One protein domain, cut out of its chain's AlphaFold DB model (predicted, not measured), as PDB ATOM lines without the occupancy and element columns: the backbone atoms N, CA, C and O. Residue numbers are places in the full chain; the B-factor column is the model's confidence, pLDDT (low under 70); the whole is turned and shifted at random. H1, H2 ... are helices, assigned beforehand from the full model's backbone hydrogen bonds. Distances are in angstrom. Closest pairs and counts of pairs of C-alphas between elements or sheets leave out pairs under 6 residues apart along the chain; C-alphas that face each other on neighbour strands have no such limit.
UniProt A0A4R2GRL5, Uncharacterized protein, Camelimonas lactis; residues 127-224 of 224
ATOM      1  N   SER A 127     -36.428  16.433  -2.798       94.25
ATOM      2  CA  SER A 127     -35.229  17.184  -2.438       94.25
ATOM      3  C   SER A 127     -34.590  16.619  -1.169       94.25
ATOM      4  O   SER A 127     -35.237  15.983  -0.330       94.25
ATOM      5  N   ARG A 128     -33.305  16.911  -0.977       93.12
ATOM      6  CA  ARG A 128     -32.587  16.540   0.244       93.12
ATOM      7  C   ARG A 128     -33.230  17.117   1.503       93.12
ATOM      8  O   ARG A 128     -33.277  16.444   2.528       93.12
ATOM      9  N   GLN A 129     -33.767  18.331   1.406       93.25
ATOM     10  CA  GLN A 129     -34.506  18.969   2.491       93.25
ATOM     11  C   GLN A 129     -35.789  18.199   2.830       93.25
ATOM     12  O   GLN A 129     -36.010  17.888   3.996       93.25
ATOM     13  N   GLN A 130     -36.589  17.839   1.824       94.88
ATOM     14  CA  GLN A 130     -37.811  17.046   2.005       94.88
ATOM     15  C   GLN A 130     -37.518  15.681   2.638       94.88
ATOM     16  O   GLN A 130     -38.196  15.272   3.579       94.88
ATOM     17  N   CYS A 131     -36.455  15.012   2.182       91.94
ATOM     18  CA  CYS A 131     -35.991  13.757   2.768       91.94
ATOM     19  C   CYS A 131     -35.604  13.923   4.245       91.94
ATOM     20  O   CYS A 131     -36.095  13.179   5.093       91.94
ATOM     21  N   ALA A 132     -34.768  14.914   4.566       92.31
ATOM     22  CA  ALA A 132     -34.331  15.177   5.935       92.31
ATOM     23  C   ALA A 132     -35.519  15.500   6.858       92.31
ATOM     24  O   ALA A 132     -35.633  14.940   7.949       92.31
ATOM     25  N   MET A 133     -36.443  16.356   6.405       93.69
ATOM     26  CA  MET A 133     -37.648  16.709   7.160       93.69
ATOM     27  C   MET A 133     -38.522  15.485   7.430       93.69
ATOM     28  O   MET A 133     -38.967  15.291   8.562       93.69
ATOM     29  N   ARG A 134     -38.731  14.623   6.427       93.12
ATOM     30  CA  ARG A 134     -39.529  13.406   6.604       93.12
ATOM     31  C   ARG A 134     -38.865  12.422   7.566       93.12
ATOM     32  O   ARG A 134     -39.540  11.904   8.453       93.12
ATOM     33  N   MET A 135     -37.555  12.208   7.446       89.88
ATOM     34  CA  MET A 135     -36.798  11.356   8.372       89.88
ATOM     35  C   MET A 135     -36.882  11.868   9.817       89.88
ATOM     36  O   MET A 135     -37.072  11.072  10.736       89.88
ATOM     37  N   CYS A 136     -36.807  13.186  10.020       91.56
ATOM     38  CA  CYS A 136     -36.962  13.797  11.339       91.56
ATOM     39  C   CYS A 136     -38.382  13.612  11.900       91.56
ATOM     40  O   CYS A 136     -38.535  13.256  13.065       91.56
ATOM     41  N   GLN A 137     -39.426  13.790  11.079       92.44
ATOM     42  CA  GLN A 137     -40.823  13.563  11.487       92.44
ATOM     43  C   GLN A 137     -41.099  12.111  11.892       92.44
ATOM     44  O   GLN A 137     -41.930  11.859  12.759       92.44
ATOM     45  N   MET A 138     -40.404  11.160  11.266       86.06
ATOM     46  CA  MET A 138     -40.476   9.739  11.612       86.06
ATOM     47  C   MET A 138     -39.617   9.368  12.830       86.06
ATOM     48  O   MET A 138     -39.634   8.215  13.250       86.06
ATOM     49  N   GLY A 139     -38.857  10.316  13.392       86.62
ATOM     50  CA  GLY A 139     -37.956  10.078  14.518       86.62
ATOM     51  C   GLY A 139     -36.701   9.276  14.161       86.62
ATOM     52  O   GLY A 139     -36.060   8.736  15.057       86.62
ATOM     53  N   LEU A 140     -36.350   9.178  12.872       84.25
ATOM     54  CA  LEU A 140     -35.166   8.440  12.408       84.25
ATOM     55  C   LEU A 140     -33.866   9.229  12.604       84.25
ATOM     56  O   LEU A 140     -32.797   8.635  12.713       84.25
ATOM     57  N   ILE A 141     -33.957  10.559  12.610       89.25
ATOM     58  CA  ILE A 141     -32.834  11.475  12.834       89.25
ATOM     59  C   ILE A 141     -33.264  12.604  13.770       89.25
ATOM     60  O   ILE A 141     -34.449  12.948  13.827       89.25
ATOM     61  N   GLY A 142     -32.301  13.184  14.486       91.00
ATOM     62  CA  GLY A 142     -32.529  14.362  15.320       91.00
ATOM     63  C   GLY A 142     -32.700  15.651  14.497       91.00
ATOM     64  O   GLY A 142     -32.308  15.699  13.326       91.00
ATOM     65  N   PRO A 143     -33.254  16.728  15.087       93.81
ATOM     66  CA  PRO A 143     -33.371  18.029  14.424       93.81
ATOM     67  C   PRO A 143     -32.029  18.607  13.948       93.81
ATOM     68  O   PRO A 143     -31.968  19.248  12.900       93.81
ATOM     69  N   GLU A 144     -30.946  18.380  14.690       93.88
ATOM     70  CA  GLU A 144     -29.593  18.798  14.314       93.88
ATOM     71  C   GLU A 144     -29.095  18.084  13.050       93.88
ATOM     72  O   GLU A 144     -28.597  18.738  12.129       93.88
ATOM     73  N   ASP A 145     -29.318  16.770  12.960       92.31
ATOM     74  CA  ASP A 145     -28.985  15.960  11.788       92.31
ATOM     75  C   ASP A 145     -29.836  16.367  10.583       92.31
ATOM     76  O   ASP A 145     -29.330  16.447   9.466       92.31
ATOM     77  N   MET A 146     -31.115  16.689  10.801       94.19
ATOM     78  CA  MET A 146     -31.998  17.199   9.751       94.19
ATOM     79  C   MET A 146     -31.434  18.479   9.123       94.19
ATOM     80  O   MET A 146     -31.389  18.597   7.896       94.19
ATOM     81  N   VAL A 147     -30.998  19.438   9.946       95.12
ATOM     82  CA  VAL A 147     -30.434  20.707   9.465       95.12
ATOM     83  C   VAL A 147     -29.115  20.471   8.728       95.12
ATOM     84  O   VAL A 147     -28.946  20.987   7.622       95.12
ATOM     85  N   ALA A 148     -28.210  19.665   9.288       93.81
ATOM     86  CA  ALA A 148     -26.924  19.354   8.661       93.81
ATOM     87  C   ALA A 148     -27.098  18.609   7.324       93.81
ATOM     88  O   ALA A 148     -26.474  18.959   6.319       93.81
ATOM     89  N   MET A 149     -28.004  17.632   7.278       93.12
ATOM     90  CA  MET A 149     -28.346  16.909   6.058       93.12
ATOM     91  C   MET A 149     -28.939  17.853   5.010       93.12
ATOM     92  O   MET A 149     -28.481  17.861   3.869       93.12
ATOM     93  N   ALA A 150     -29.904  18.702   5.373       92.38
ATOM     94  CA  ALA A 150     -30.508  19.646   4.435       92.38
ATOM     95  C   ALA A 150     -29.473  20.637   3.864       92.38
ATOM     96  O   ALA A 150     -29.406  20.830   2.645       92.38
ATOM     97  N   GLN A 151     -28.626  21.217   4.721       92.12
ATOM     98  CA  GLN A 151     -27.688  22.278   4.345       92.12
ATOM     99  C   GLN A 151     -26.476  21.771   3.562       92.12
ATOM    100  O   GLN A 151     -26.203  22.276   2.473       92.12
ATOM    101  N   SER A 152     -25.751  20.789   4.097       90.56
ATOM    102  CA  SER A 152     -24.445  20.375   3.570       90.56
ATOM    103  C   SER A 152     -24.422  18.956   3.014       90.56
ATOM    104  O   SER A 152     -23.385  18.520   2.523       90.56
ATOM    105  N   GLY A 153     -25.537  18.226   3.077       89.81
ATOM    106  CA  GLY A 153     -25.554  16.814   2.696       89.81
ATOM    107  C   GLY A 153     -24.725  15.939   3.626       89.81
ATOM    108  O   GLY A 153     -24.301  14.860   3.220       89.81
ATOM    109  N   THR A 154     -24.495  16.400   4.858       92.25
ATOM    110  CA  THR A 154     -23.819  15.611   5.885       92.25
ATOM    111  C   THR A 154     -24.712  14.425   6.256       92.25
ATOM    112  O   THR A 154     -25.864  14.651   6.638       92.25
ATOM    113  N   PRO A 155     -24.225  13.178   6.147       88.00
ATOM    114  CA  PRO A 155     -24.984  12.018   6.584       88.00
ATOM    115  C   PRO A 155     -25.261  12.072   8.095       88.00
ATOM    116  O   PRO A 155     -24.359  12.417   8.861       88.00
ATOM    117  N   PRO A 156     -26.473  11.702   8.546       88.06
ATOM    118  CA  PRO A 156     -26.743  11.466   9.962       88.06
ATOM    119  C   PRO A 156     -25.764  10.436  10.535       88.06
ATOM    120  O   PRO A 156     -25.347   9.524   9.816       88.06
ATOM    121  N   ALA A 157     -25.444  10.513  11.830       86.50
ATOM    122  CA  ALA A 157     -24.417   9.663  12.454       86.50
ATOM    123  C   ALA A 157     -24.625   8.157  12.199       86.50
ATOM    124  O   ALA A 157     -23.677   7.409  11.964       86.50
ATOM    125  N   MET A 158     -25.883   7.713  12.189       81.50
ATOM    126  CA  MET A 158     -26.256   6.339  11.855       81.50
ATOM    127  C   MET A 158     -25.826   5.938  10.437       81.50
ATOM    128  O   MET A 158     -25.272   4.858  10.243       81.50
ATOM    129  N   VAL A 159     -26.062   6.807   9.454       84.56
ATOM    130  CA  VAL A 159     -25.681   6.580   8.054       84.56
ATOM    131  C   VAL A 159     -24.168   6.656   7.912       84.56
ATOM    132  O   VAL A 159     -23.575   5.804   7.262       84.56
ATOM    133  N   GLU A 160     -23.530   7.618   8.577       88.88
ATOM    134  CA  GLU A 160     -22.077   7.773   8.554       88.88
ATOM    135  C   GLU A 160     -21.360   6.524   9.088       88.88
ATOM    136  O   GLU A 160     -20.359   6.102   8.515       88.88
ATOM    137  N   ASN A 161     -21.912   5.858  10.109       87.25
ATOM    138  CA  ASN A 161     -21.396   4.576  10.595       87.25
ATOM    139  C   ASN A 161     -21.508   3.457   9.544       87.25
ATOM    140  O   ASN A 161     -20.595   2.640   9.419       87.25
ATOM    141  N   MET A 162     -22.601   3.419   8.771       84.56
ATOM    142  CA  MET A 162     -22.779   2.447   7.682       84.56
ATOM    143  C   MET A 162     -21.807   2.710   6.530       84.56
ATOM    144  O   MET A 162     -21.193   1.778   6.015       84.56
ATOM    145  N   LEU A 163     -21.631   3.978   6.153       88.12
ATOM    146  CA  LEU A 163     -20.664   4.389   5.135       88.12
ATOM    147  C   LEU A 163     -19.223   4.137   5.600       88.12
ATOM    148  O   LEU A 163     -18.385   3.713   4.813       88.12
ATOM    149  N   GLY A 164     -18.943   4.341   6.889       88.69
ATOM    150  CA  GLY A 164     -17.651   4.093   7.529       88.69
ATOM    151  C   GLY A 164     -17.193   2.635   7.519       88.69
ATOM    152  O   GLY A 164     -16.000   2.376   7.646       88.69
ATOM    153  N   ALA A 165     -18.120   1.691   7.350       88.44
ATOM    154  CA  ALA A 165     -17.808   0.271   7.212       88.44
ATOM    155  C   ALA A 165     -17.384  -0.122   5.782       88.44
ATOM    156  O   ALA A 165     -16.942  -1.252   5.566       88.44
ATOM    157  N   MET A 166     -17.526   0.778   4.804       88.62
ATOM    158  CA  MET A 166     -17.085   0.562   3.426       88.62
ATOM    159  C   MET A 166     -15.581   0.833   3.295       88.62
ATOM    160  O   MET A 166     -15.035   1.700   3.973       88.62
ATOM    161  N   ALA A 167     -14.898   0.105   2.409       92.62
ATOM    162  CA  ALA A 167     -13.507   0.397   2.072       92.62
ATOM    163  C   ALA A 167     -13.417   1.590   1.103       92.62
ATOM    164  O   ALA A 167     -14.346   1.862   0.342       92.62
ATOM    165  N   GLU A 168     -12.279   2.284   1.082       92.75
ATOM    166  CA  GLU A 168     -11.997   3.255   0.018       92.75
ATOM    167  C   GLU A 168     -11.720   2.519  -1.309       92.75
ATOM    168  O   GLU A 168     -11.045   1.483  -1.295       92.75
ATOM    169  N   PRO A 169     -12.197   3.030  -2.462       91.81
ATOM    170  CA  PRO A 169     -12.830   4.340  -2.681       91.81
ATOM    171  C   PRO A 169     -14.367   4.368  -2.539       91.81
ATOM    172  O   PRO A 169     -14.982   5.428  -2.686       91.81
ATOM    173  N   ASP A 170     -15.006   3.222  -2.293       88.56
ATOM    174  CA  ASP A 170     -16.470   3.088  -2.293       88.56
ATOM    175  C   ASP A 170     -17.128   3.964  -1.223       88.56
ATOM    176  O   ASP A 170     -18.169   4.576  -1.470       88.56
ATOM    177  N   GLN A 171     -16.473   4.105  -0.068       88.88
ATOM    178  CA  GLN A 171     -16.878   5.023   0.993       88.88
ATOM    179  C   GLN A 171     -17.015   6.470   0.487       88.88
ATOM    180  O   GLN A 171     -18.040   7.122   0.714       88.88
ATOM    181  N   SER A 172     -16.003   6.976  -0.223       90.19
ATOM    182  CA  SER A 172     -16.011   8.331  -0.781       90.19
ATOM    183  C   SER A 172     -17.129   8.528  -1.809       90.19
ATOM    184  O   SER A 172     -17.824   9.549  -1.786       90.19
ATOM    185  N   PHE A 173     -17.362   7.541  -2.680       88.38
ATOM    186  CA  PHE A 173     -18.451   7.603  -3.657       88.38
ATOM    187  C   PHE A 173     -19.832   7.546  -3.005       88.38
ATOM    188  O   PHE A 173     -20.729   8.285  -3.414       88.38
ATOM    189  N   ALA A 174     -20.005   6.729  -1.968       85.75
ATOM    190  CA  ALA A 174     -21.263   6.629  -1.246       85.75
ATOM    191  C   ALA A 174     -21.596   7.930  -0.494       85.75
ATOM    192  O   ALA A 174     -22.740   8.379  -0.541       85.75
ATOM    193  N   ARG A 175     -20.600   8.606   0.100       89.25
ATOM    194  CA  ARG A 175     -20.777   9.953   0.681       89.25
ATOM    195  C   ARG A 175     -21.183  10.987  -0.368       89.25
ATOM    196  O   ARG A 175     -22.119  11.751  -0.145       89.25
ATOM    197  N   ALA A 176     -20.526  10.998  -1.528       87.44
ATOM    198  CA  ALA A 176     -20.885  11.904  -2.619       87.44
ATOM    199  C   ALA A 176     -22.304  11.630  -3.155       87.44
ATOM    200  O   ALA A 176     -23.051  12.564  -3.445       87.44
ATOM    201  N   ALA A 177     -22.696  10.355  -3.249       85.75
ATOM    202  CA  ALA A 177     -24.042   9.957  -3.645       85.75
ATOM    203  C   ALA A 177     -25.096  10.335  -2.593       85.75
ATOM    204  O   ALA A 177     -26.190  10.758  -2.961       85.75
ATOM    205  N   PHE A 178     -24.761  10.244  -1.304       87.25
ATOM    206  CA  PHE A 178     -25.627  10.726  -0.233       87.25
ATOM    207  C   PHE A 178     -25.810  12.243  -0.301       87.25
ATOM    208  O   PHE A 178     -26.924  12.732  -0.162       87.25
ATOM    209  N   ALA A 179     -24.750  13.000  -0.581       89.12
ATOM    210  CA  ALA A 179     -24.788  14.461  -0.617       89.12
ATOM    211  C   ALA A 179     -25.556  15.058  -1.819       89.12
ATOM    212  O   ALA A 179     -25.586  16.282  -1.976       89.12
ATOM    213  N   LYS A 180     -26.204  14.244  -2.667       88.00
ATOM    214  CA  LYS A 180     -27.054  14.725  -3.771       88.00
ATOM    215  C   LYS A 180     -28.139  15.686  -3.274       88.00
ATOM    216  O   LYS A 180     -28.630  15.583  -2.155       88.00
ATOM    217  N   ASN A 181     -28.543  16.624  -4.130       88.25
ATOM    218  CA  ASN A 181     -29.626  17.567  -3.815       88.25
ATOM    219  C   ASN A 181     -31.022  16.948  -3.956       88.25
ATOM    220  O   ASN A 181     -31.983  17.488  -3.411       88.25
ATOM    221  N   THR A 182     -31.132  15.844  -4.693       91.69
ATOM    222  CA  THR A 182     -32.385  15.152  -4.998       91.69
ATOM    223  C   THR A 182     -32.186  13.649  -4.874       91.69
ATOM    224  O   THR A 182     -31.163  13.119  -5.316       91.69
ATOM    225  N   TYR A 183     -33.178  12.969  -4.313       90.62
ATOM    226  CA  TYR A 183     -33.234  11.520  -4.203       90.62
ATOM    227  C   TYR A 183     -34.391  10.996  -5.034       90.62
ATOM    228  O   TYR A 183     -35.490  11.551  -4.999       90.62
ATOM    229  N   SER A 184     -34.140   9.904  -5.749       91.06
ATOM    230  CA  SER A 184     -35.164   9.181  -6.492       91.06
ATOM    231  C   SER A 184     -35.516   7.884  -5.786       91.06
ATOM    232  O   SER A 184     -34.711   7.316  -5.043       91.06
ATOM    233  N   ARG A 185     -36.714   7.364  -6.057       87.50
ATOM    234  CA  ARG A 185     -37.175   6.078  -5.509       87.50
ATOM    235  C   ARG A 185     -36.260   4.900  -5.850       87.50
ATOM    236  O   ARG A 185     -36.236   3.899  -5.130       87.50
ATOM    237  N   ALA A 186     -35.530   5.020  -6.952       85.94
ATOM    238  CA  ALA A 186     -34.571   4.032  -7.417       85.94
ATOM    239  C   ALA A 186     -33.171   4.210  -6.804       85.94
ATOM    240  O   ALA A 186     -32.287   3.421  -7.134       85.94
ATOM    241  N   ASP A 187     -32.936   5.218  -5.949       85.81
ATOM    242  CA  ASP A 187     -31.622   5.418  -5.339       85.81
ATOM    243  C   ASP A 187     -31.311   4.263  -4.365       85.81
ATOM    244  O   ASP A 187     -31.995   4.107  -3.344       85.81
ATOM    245  N   PRO A 188     -30.291   3.435  -4.656       80.19
ATOM    246  CA  PRO A 188     -29.999   2.247  -3.867       80.19
ATOM    247  C   PRO A 188     -29.583   2.586  -2.434       80.19
ATOM    248  O   PRO A 188     -29.824   1.781  -1.538       80.19
ATOM    249  N   LEU A 189     -28.994   3.763  -2.195       78.00
ATOM    250  CA  LEU A 189     -28.545   4.157  -0.864       78.00
ATOM    251  C   LEU A 189     -29.732   4.483   0.047       78.00
ATOM    252  O   LEU A 189     -29.771   4.040   1.193       78.00
ATOM    253  N   LEU A 190     -30.728   5.198  -0.479       79.38
ATOM    254  CA  LEU A 190     -31.932   5.525   0.280       79.38
ATOM    255  C   LEU A 190     -32.779   4.274   0.544       79.38
ATOM    256  O   LEU A 190     -33.269   4.080   1.656       79.38
ATOM    257  N   VAL A 191     -32.893   3.384  -0.450       81.81
ATOM    258  CA  VAL A 191     -33.555   2.082  -0.278       81.81
ATOM    259  C   VAL A 191     -32.860   1.266   0.812       81.81
ATOM    260  O   VAL A 191     -33.540   0.747   1.691       81.81
ATOM    261  N   LEU A 192     -31.525   1.192   0.799       79.06
ATOM    262  CA  LEU A 192     -30.744   0.473   1.809       79.06
ATOM    263  C   LEU A 192     -30.940   1.053   3.217       79.06
ATOM    264  O   LEU A 192     -31.065   0.306   4.184       79.06
ATOM    265  N   MET A 193     -30.987   2.379   3.342       77.44
ATOM    266  CA  MET A 193     -31.242   3.038   4.623       77.44
ATOM    267  C   MET A 193     -32.639   2.738   5.158       77.44
ATOM    268  O   MET A 193     -32.794   2.481   6.349       77.44
ATOM    269  N   MET A 194     -33.649   2.752   4.290       79.31
ATOM    270  CA  MET A 194     -35.023   2.474   4.693       79.31
ATOM    271  C   MET A 194     -35.242   1.003   5.049       79.31
ATOM    272  O   MET A 194     -35.909   0.716   6.036       79.31
ATOM    273  N   THR A 195     -34.665   0.064   4.298       80.25
ATOM    274  CA  THR A 195     -34.793  -1.373   4.603       80.25
ATOM    275  C   THR A 195     -33.939  -1.808   5.791       80.25
ATOM    276  O   THR A 195     -34.292  -2.770   6.471       80.25
ATOM    277  N   GLY A 196     -32.842  -1.096   6.068       74.56
ATOM    278  CA  GLY A 196     -31.966  -1.338   7.213       74.56
ATOM    279  C   GLY A 196     -32.526  -0.863   8.556       74.56
ATOM    280  O   GLY A 196     -31.966  -1.219   9.592       74.56
ATOM    281  N   GLN A 197     -33.612  -0.083   8.561       72.38
ATOM    282  CA  GLN A 197     -34.267   0.397   9.777       72.38
ATOM    283  C   GLN A 197     -35.612  -0.313   9.997       72.38
ATOM    284  O   GLN A 197     -36.403  -0.435   9.058       72.38
ATOM    285  N   PRO A 198     -35.914  -0.777  11.224       72.81
ATOM    286  CA  PRO A 198     -37.242  -1.278  11.543       72.81
ATOM    287  C   PRO A 198     -38.258  -0.134  11.469       72.81
ATOM    288  O   PRO A 198     -38.112   0.884  12.144       72.81
ATOM    289  N   VAL A 199     -39.314  -0.313  10.682       76.06
ATOM    290  CA  VAL A 199     -40.444   0.614  10.618       76.06
ATOM    291  C   VAL A 199     -41.426   0.264  11.741       76.06
ATOM    292  O   VAL A 199     -41.803  -0.908  11.874       76.06
ATOM    293  N   PRO A 200     -41.865   1.242  12.557       72.88
ATOM    294  CA  PRO A 200     -42.911   1.022  13.549       72.88
ATOM    295  C   PRO A 200     -44.233   0.651  12.867       72.88
ATOM    296  O   PRO A 200     -44.695   1.369  11.981       72.88
ATOM    297  N   VAL A 201     -44.872  -0.439  13.298       75.38
ATOM    298  CA  VAL A 201     -46.202  -0.844  12.814       75.38
ATOM    299  C   VAL A 201     -47.235  -0.573  13.909       75.38
ATOM    300  O   VAL A 201     -47.055  -1.045  15.034       75.38
ATOM    301  N   PRO A 202     -48.333   0.156  13.630       72.88
ATOM    302  CA  PRO A 202     -49.391   0.355  14.615       72.88
ATOM    303  C   PRO A 202     -49.953  -0.986  15.112       72.88
ATOM    304  O   PRO A 202     -50.550  -1.738  14.346       72.88
ATOM    305  N   GLY A 203     -49.762  -1.280  16.400       80.81
ATOM    306  CA  GLY A 203     -50.268  -2.503  17.035       80.81
ATOM    307  C   GLY A 203     -49.486  -3.786  16.722       80.81
ATOM    308  O   GLY A 203     -50.004  -4.866  16.994       80.81
ATOM    309  N   GLY A 204     -48.272  -3.690  16.170       82.50
ATOM    310  CA  GLY A 204     -47.420  -4.844  15.872       82.50
ATOM    311  C   GLY A 204     -45.945  -4.607  16.193       82.50
ATOM    312  O   GLY A 204     -45.539  -3.497  16.542       82.50
ATOM    313  N   ASP A 205     -45.144  -5.664  16.063       82.62
ATOM    314  CA  ASP A 205     -43.692  -5.578  16.229       82.62
ATOM    315  C   ASP A 205     -43.050  -4.811  15.056       82.62
ATOM    316  O   ASP A 205     -43.515  -4.923  13.914       82.62
ATOM    317  N   PRO A 206     -41.969  -4.042  15.299       82.12
ATOM    318  CA  PRO A 206     -41.226  -3.389  14.229       82.12
ATOM    319  C   PRO A 206     -40.727  -4.404  13.193       82.12
ATOM    320  O   PRO A 206     -40.196  -5.459  13.544       82.12
ATOM    321  N   ARG A 207     -40.861  -4.070  11.908       85.31
ATOM    322  CA  ARG A 207     -40.430  -4.920  10.785       85.31
ATOM    323  C   ARG A 207     -39.561  -4.134   9.801       85.31
ATOM    324  O   ARG A 207     -39.671  -2.911   9.771       85.31
ATOM    325  N   PRO A 208     -38.736  -4.788   8.964       81.75
ATOM    326  CA  PRO A 208     -38.043  -4.101   7.874       81.75
ATOM    327  C   PRO A 208     -39.029  -3.371   6.950       81.75
ATOM    328  O   PRO A 208     -40.149  -3.857   6.737       81.75
ATOM    329  N   ALA A 209     -38.614  -2.230   6.391       85.06
ATOM    330  CA  ALA A 209     -39.427  -1.488   5.430       85.06
ATOM    331  C   ALA A 209     -39.732  -2.333   4.180       85.06
ATOM    332  O   ALA A 209     -38.838  -2.958   3.602       85.06
ATOM    333  N   THR A 210     -40.991  -2.337   3.746       87.94
ATOM    334  CA  THR A 210     -41.424  -2.926   2.471       87.94
ATOM    335  C   THR A 210     -41.282  -1.916   1.335       87.94
ATOM    336  O   THR A 210     -41.046  -0.729   1.559       87.94
ATOM    337  N   ALA A 211     -41.459  -2.373   0.089       85.75
ATOM    338  CA  ALA A 211     -41.526  -1.472  -1.060       85.75
ATOM    339  C   ALA A 211     -42.616  -0.400  -0.885       85.75
ATOM    340  O   ALA A 211     -42.349   0.763  -1.175       85.75
ATOM    341  N   ASP A 212     -43.773  -0.775  -0.332       87.50
ATOM    342  CA  ASP A 212     -44.887   0.142  -0.071       87.50
ATOM    343  C   ASP A 212     -44.548   1.190   0.999       87.50
ATOM    344  O   ASP A 212     -44.920   2.352   0.850       87.50
ATOM    345  N   ASP A 213     -43.800   0.825   2.049       87.56
ATOM    346  CA  ASP A 213     -43.369   1.794   3.069       87.56
ATOM    347  C   ASP A 213     -42.418   2.842   2.472       87.56
ATOM    348  O   ASP A 213     -42.485   4.026   2.808       87.56
ATOM    349  N   ILE A 214     -41.537   2.411   1.563       89.00
ATOM    350  CA  ILE A 214     -40.628   3.307   0.843       89.00
ATOM    351  C   ILE A 214     -41.430   4.204  -0.104       89.00
ATOM    352  O   ILE A 214     -41.218   5.414  -0.130       89.00
ATOM    353  N   ASP A 215     -42.388   3.652  -0.847       90.44
ATOM    354  CA  ASP A 215     -43.262   4.435  -1.721       90.44
ATOM    355  C   ASP A 215     -44.035   5.494  -0.924       90.44
ATOM    356  O   ASP A 215     -44.110   6.654  -1.340       90.44
ATOM    357  N   GLN A 216     -44.561   5.123   0.246       88.62
ATOM    358  CA  GLN A 216     -45.264   6.044   1.132       88.62
ATOM    359  C   GLN A 216     -44.335   7.131   1.682       88.62
ATOM    360  O   GLN A 216     -44.724   8.298   1.713       88.62
ATOM    361  N   PHE A 217     -43.090   6.796   2.032       90.88
ATOM    362  CA  PHE A 217     -42.099   7.787   2.451       90.88
ATOM    363  C   PHE A 217     -41.885   8.873   1.395       90.88
ATOM    364  O   PHE A 217     -41.929  10.055   1.730       90.88
ATOM    365  N   PHE A 218     -41.704   8.496   0.125       91.94
ATOM    366  CA  PHE A 218     -41.528   9.471  -0.954       91.94
ATOM    367  C   PHE A 218     -42.785  10.307  -1.193       91.94
ATOM    368  O   PHE A 218     -42.679  11.512  -1.413       91.94
ATOM    369  N   ARG A 219     -43.972   9.692  -1.125       89.75
ATOM    370  CA  ARG A 219     -45.247  10.415  -1.247       89.75
ATOM    371  C   ARG A 219     -45.388  11.467  -0.157       89.75
ATOM    372  O   ARG A 219     -45.705  12.607  -0.468       89.75
ATOM    373  N   ASP A 220     -45.117  11.096   1.088       90.56
ATOM    374  CA  ASP A 220     -45.244  12.000   2.228       90.56
ATOM    375  C   ASP A 220     -44.173  13.095   2.204       90.56
ATOM    376  O   ASP A 220     -44.470  14.255   2.475       90.56
ATOM    377  N   ALA A 221     -42.933  12.746   1.854       90.94
ATOM    378  CA  ALA A 221     -41.842  13.707   1.743       90.94
ATOM    379  C   ALA A 221     -42.080  14.728   0.619       90.94
ATOM    380  O   ALA A 221     -41.736  15.894   0.785       90.94
ATOM    381  N   ALA A 222     -42.698  14.327  -0.495       90.62
ATOM    382  CA  ALA A 222     -43.028  15.231  -1.598       90.62
ATOM    383  C   ALA A 222     -44.094  16.288  -1.241       90.62
ATOM    384  O   ALA A 222     -44.258  17.254  -1.985       90.62
ATOM    385  N   LEU A 223     -44.822  16.113  -0.129       89.19
ATOM    386  CA  LEU A 223     -45.816  17.070   0.373       89.19
ATOM    387  C   LEU A 223     -45.227  18.127   1.323       89.19
ATOM    388  O   LEU A 223     -45.960  19.023   1.747       89.19
ATOM    389  N   LEU A 224     -43.945  18.002   1.684       86.06
ATOM    390  CA  LEU A 224     -43.209  18.934   2.547       86.06
ATOM    391  C   LEU A 224     -42.530  20.037   1.727       86.06
ATOM    392  O   LEU A 224     -42.421  21.158   2.267       86.06
TER     393      LEU A 224
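AT A GLANCE: This is residues 127 to 224 of the 224 residues of an uncharacterized protein of Camelimonas lactis (UniProt A0A4R2GRL5). Two short helical hairpins, H1 with H2 and H3 with H4, follow each other along the printed part; H5 then lies near the middle, and H6 returns to H1, its last residue, Ala 221, coming close to Gln 130 of H1, with the two helices about perpendicular. Between H5 and H6 a long loop, residues 196 to 210, reaches away to one end of the longest axis, with the H3 and H4 hairpin at the other. The printed part has 98 residues with six named helices, H1 to H6 in order, and no named strand: all helix, mostly crossed in packing. It is compact, with a radius of gyration of the C-alphas of 13.2 A, yet elongated in outline, spanning 42 by 26 by 25 A.

IN THESE COORDINATES: Find C-alpha 128 at (-32.587, 16.540, 0.244), where H1 begins; it runs to residue 137 over 14.3 A. H2, residues 143 to 152, spans 14.2 A. H3, residues 157 to 164, spans 10.1 A, H4, residues 170 to 178, 12.1 A, and H5, residues 188 to 195, 10.4 A. H6, residues 211 to 221, covers 15.4 A and ends at C-alpha 221, (-41.842, 13.707, 1.743).

HOW THE PARTS SIT: H1 and H2 touch as a hairpin, opposite ways at a shallow tilt of 6 degrees; their closest C-alphas, Gln 129 and Ala 150, are 4.5 A apart. H3 and H4 touch as a hairpin at 37 degrees, only just steep, closest at C-alphas Leu 163 and Gln 171, 5.6 A. H4 and H5 only just touch, with 3 pairs of C-alphas within 8 A, the closest being Phe 178 and Leu 189, 7.2 A. H6 touches H1 about perpendicular, 75 degrees, closest at C-alphas Gln 130 and Ala 221, 5.2 A. H2 and H6 are apart. In H1 to H6 every O i to N i+4 pair is within hydrogen-bond range.

THE WHOLE: Look at C-alphas 169 and 203, the two farthest apart, at 42.9 A. The printed part has no cut, the H5 to H6 link is long, and no printed residue is under 70 in pLDDT.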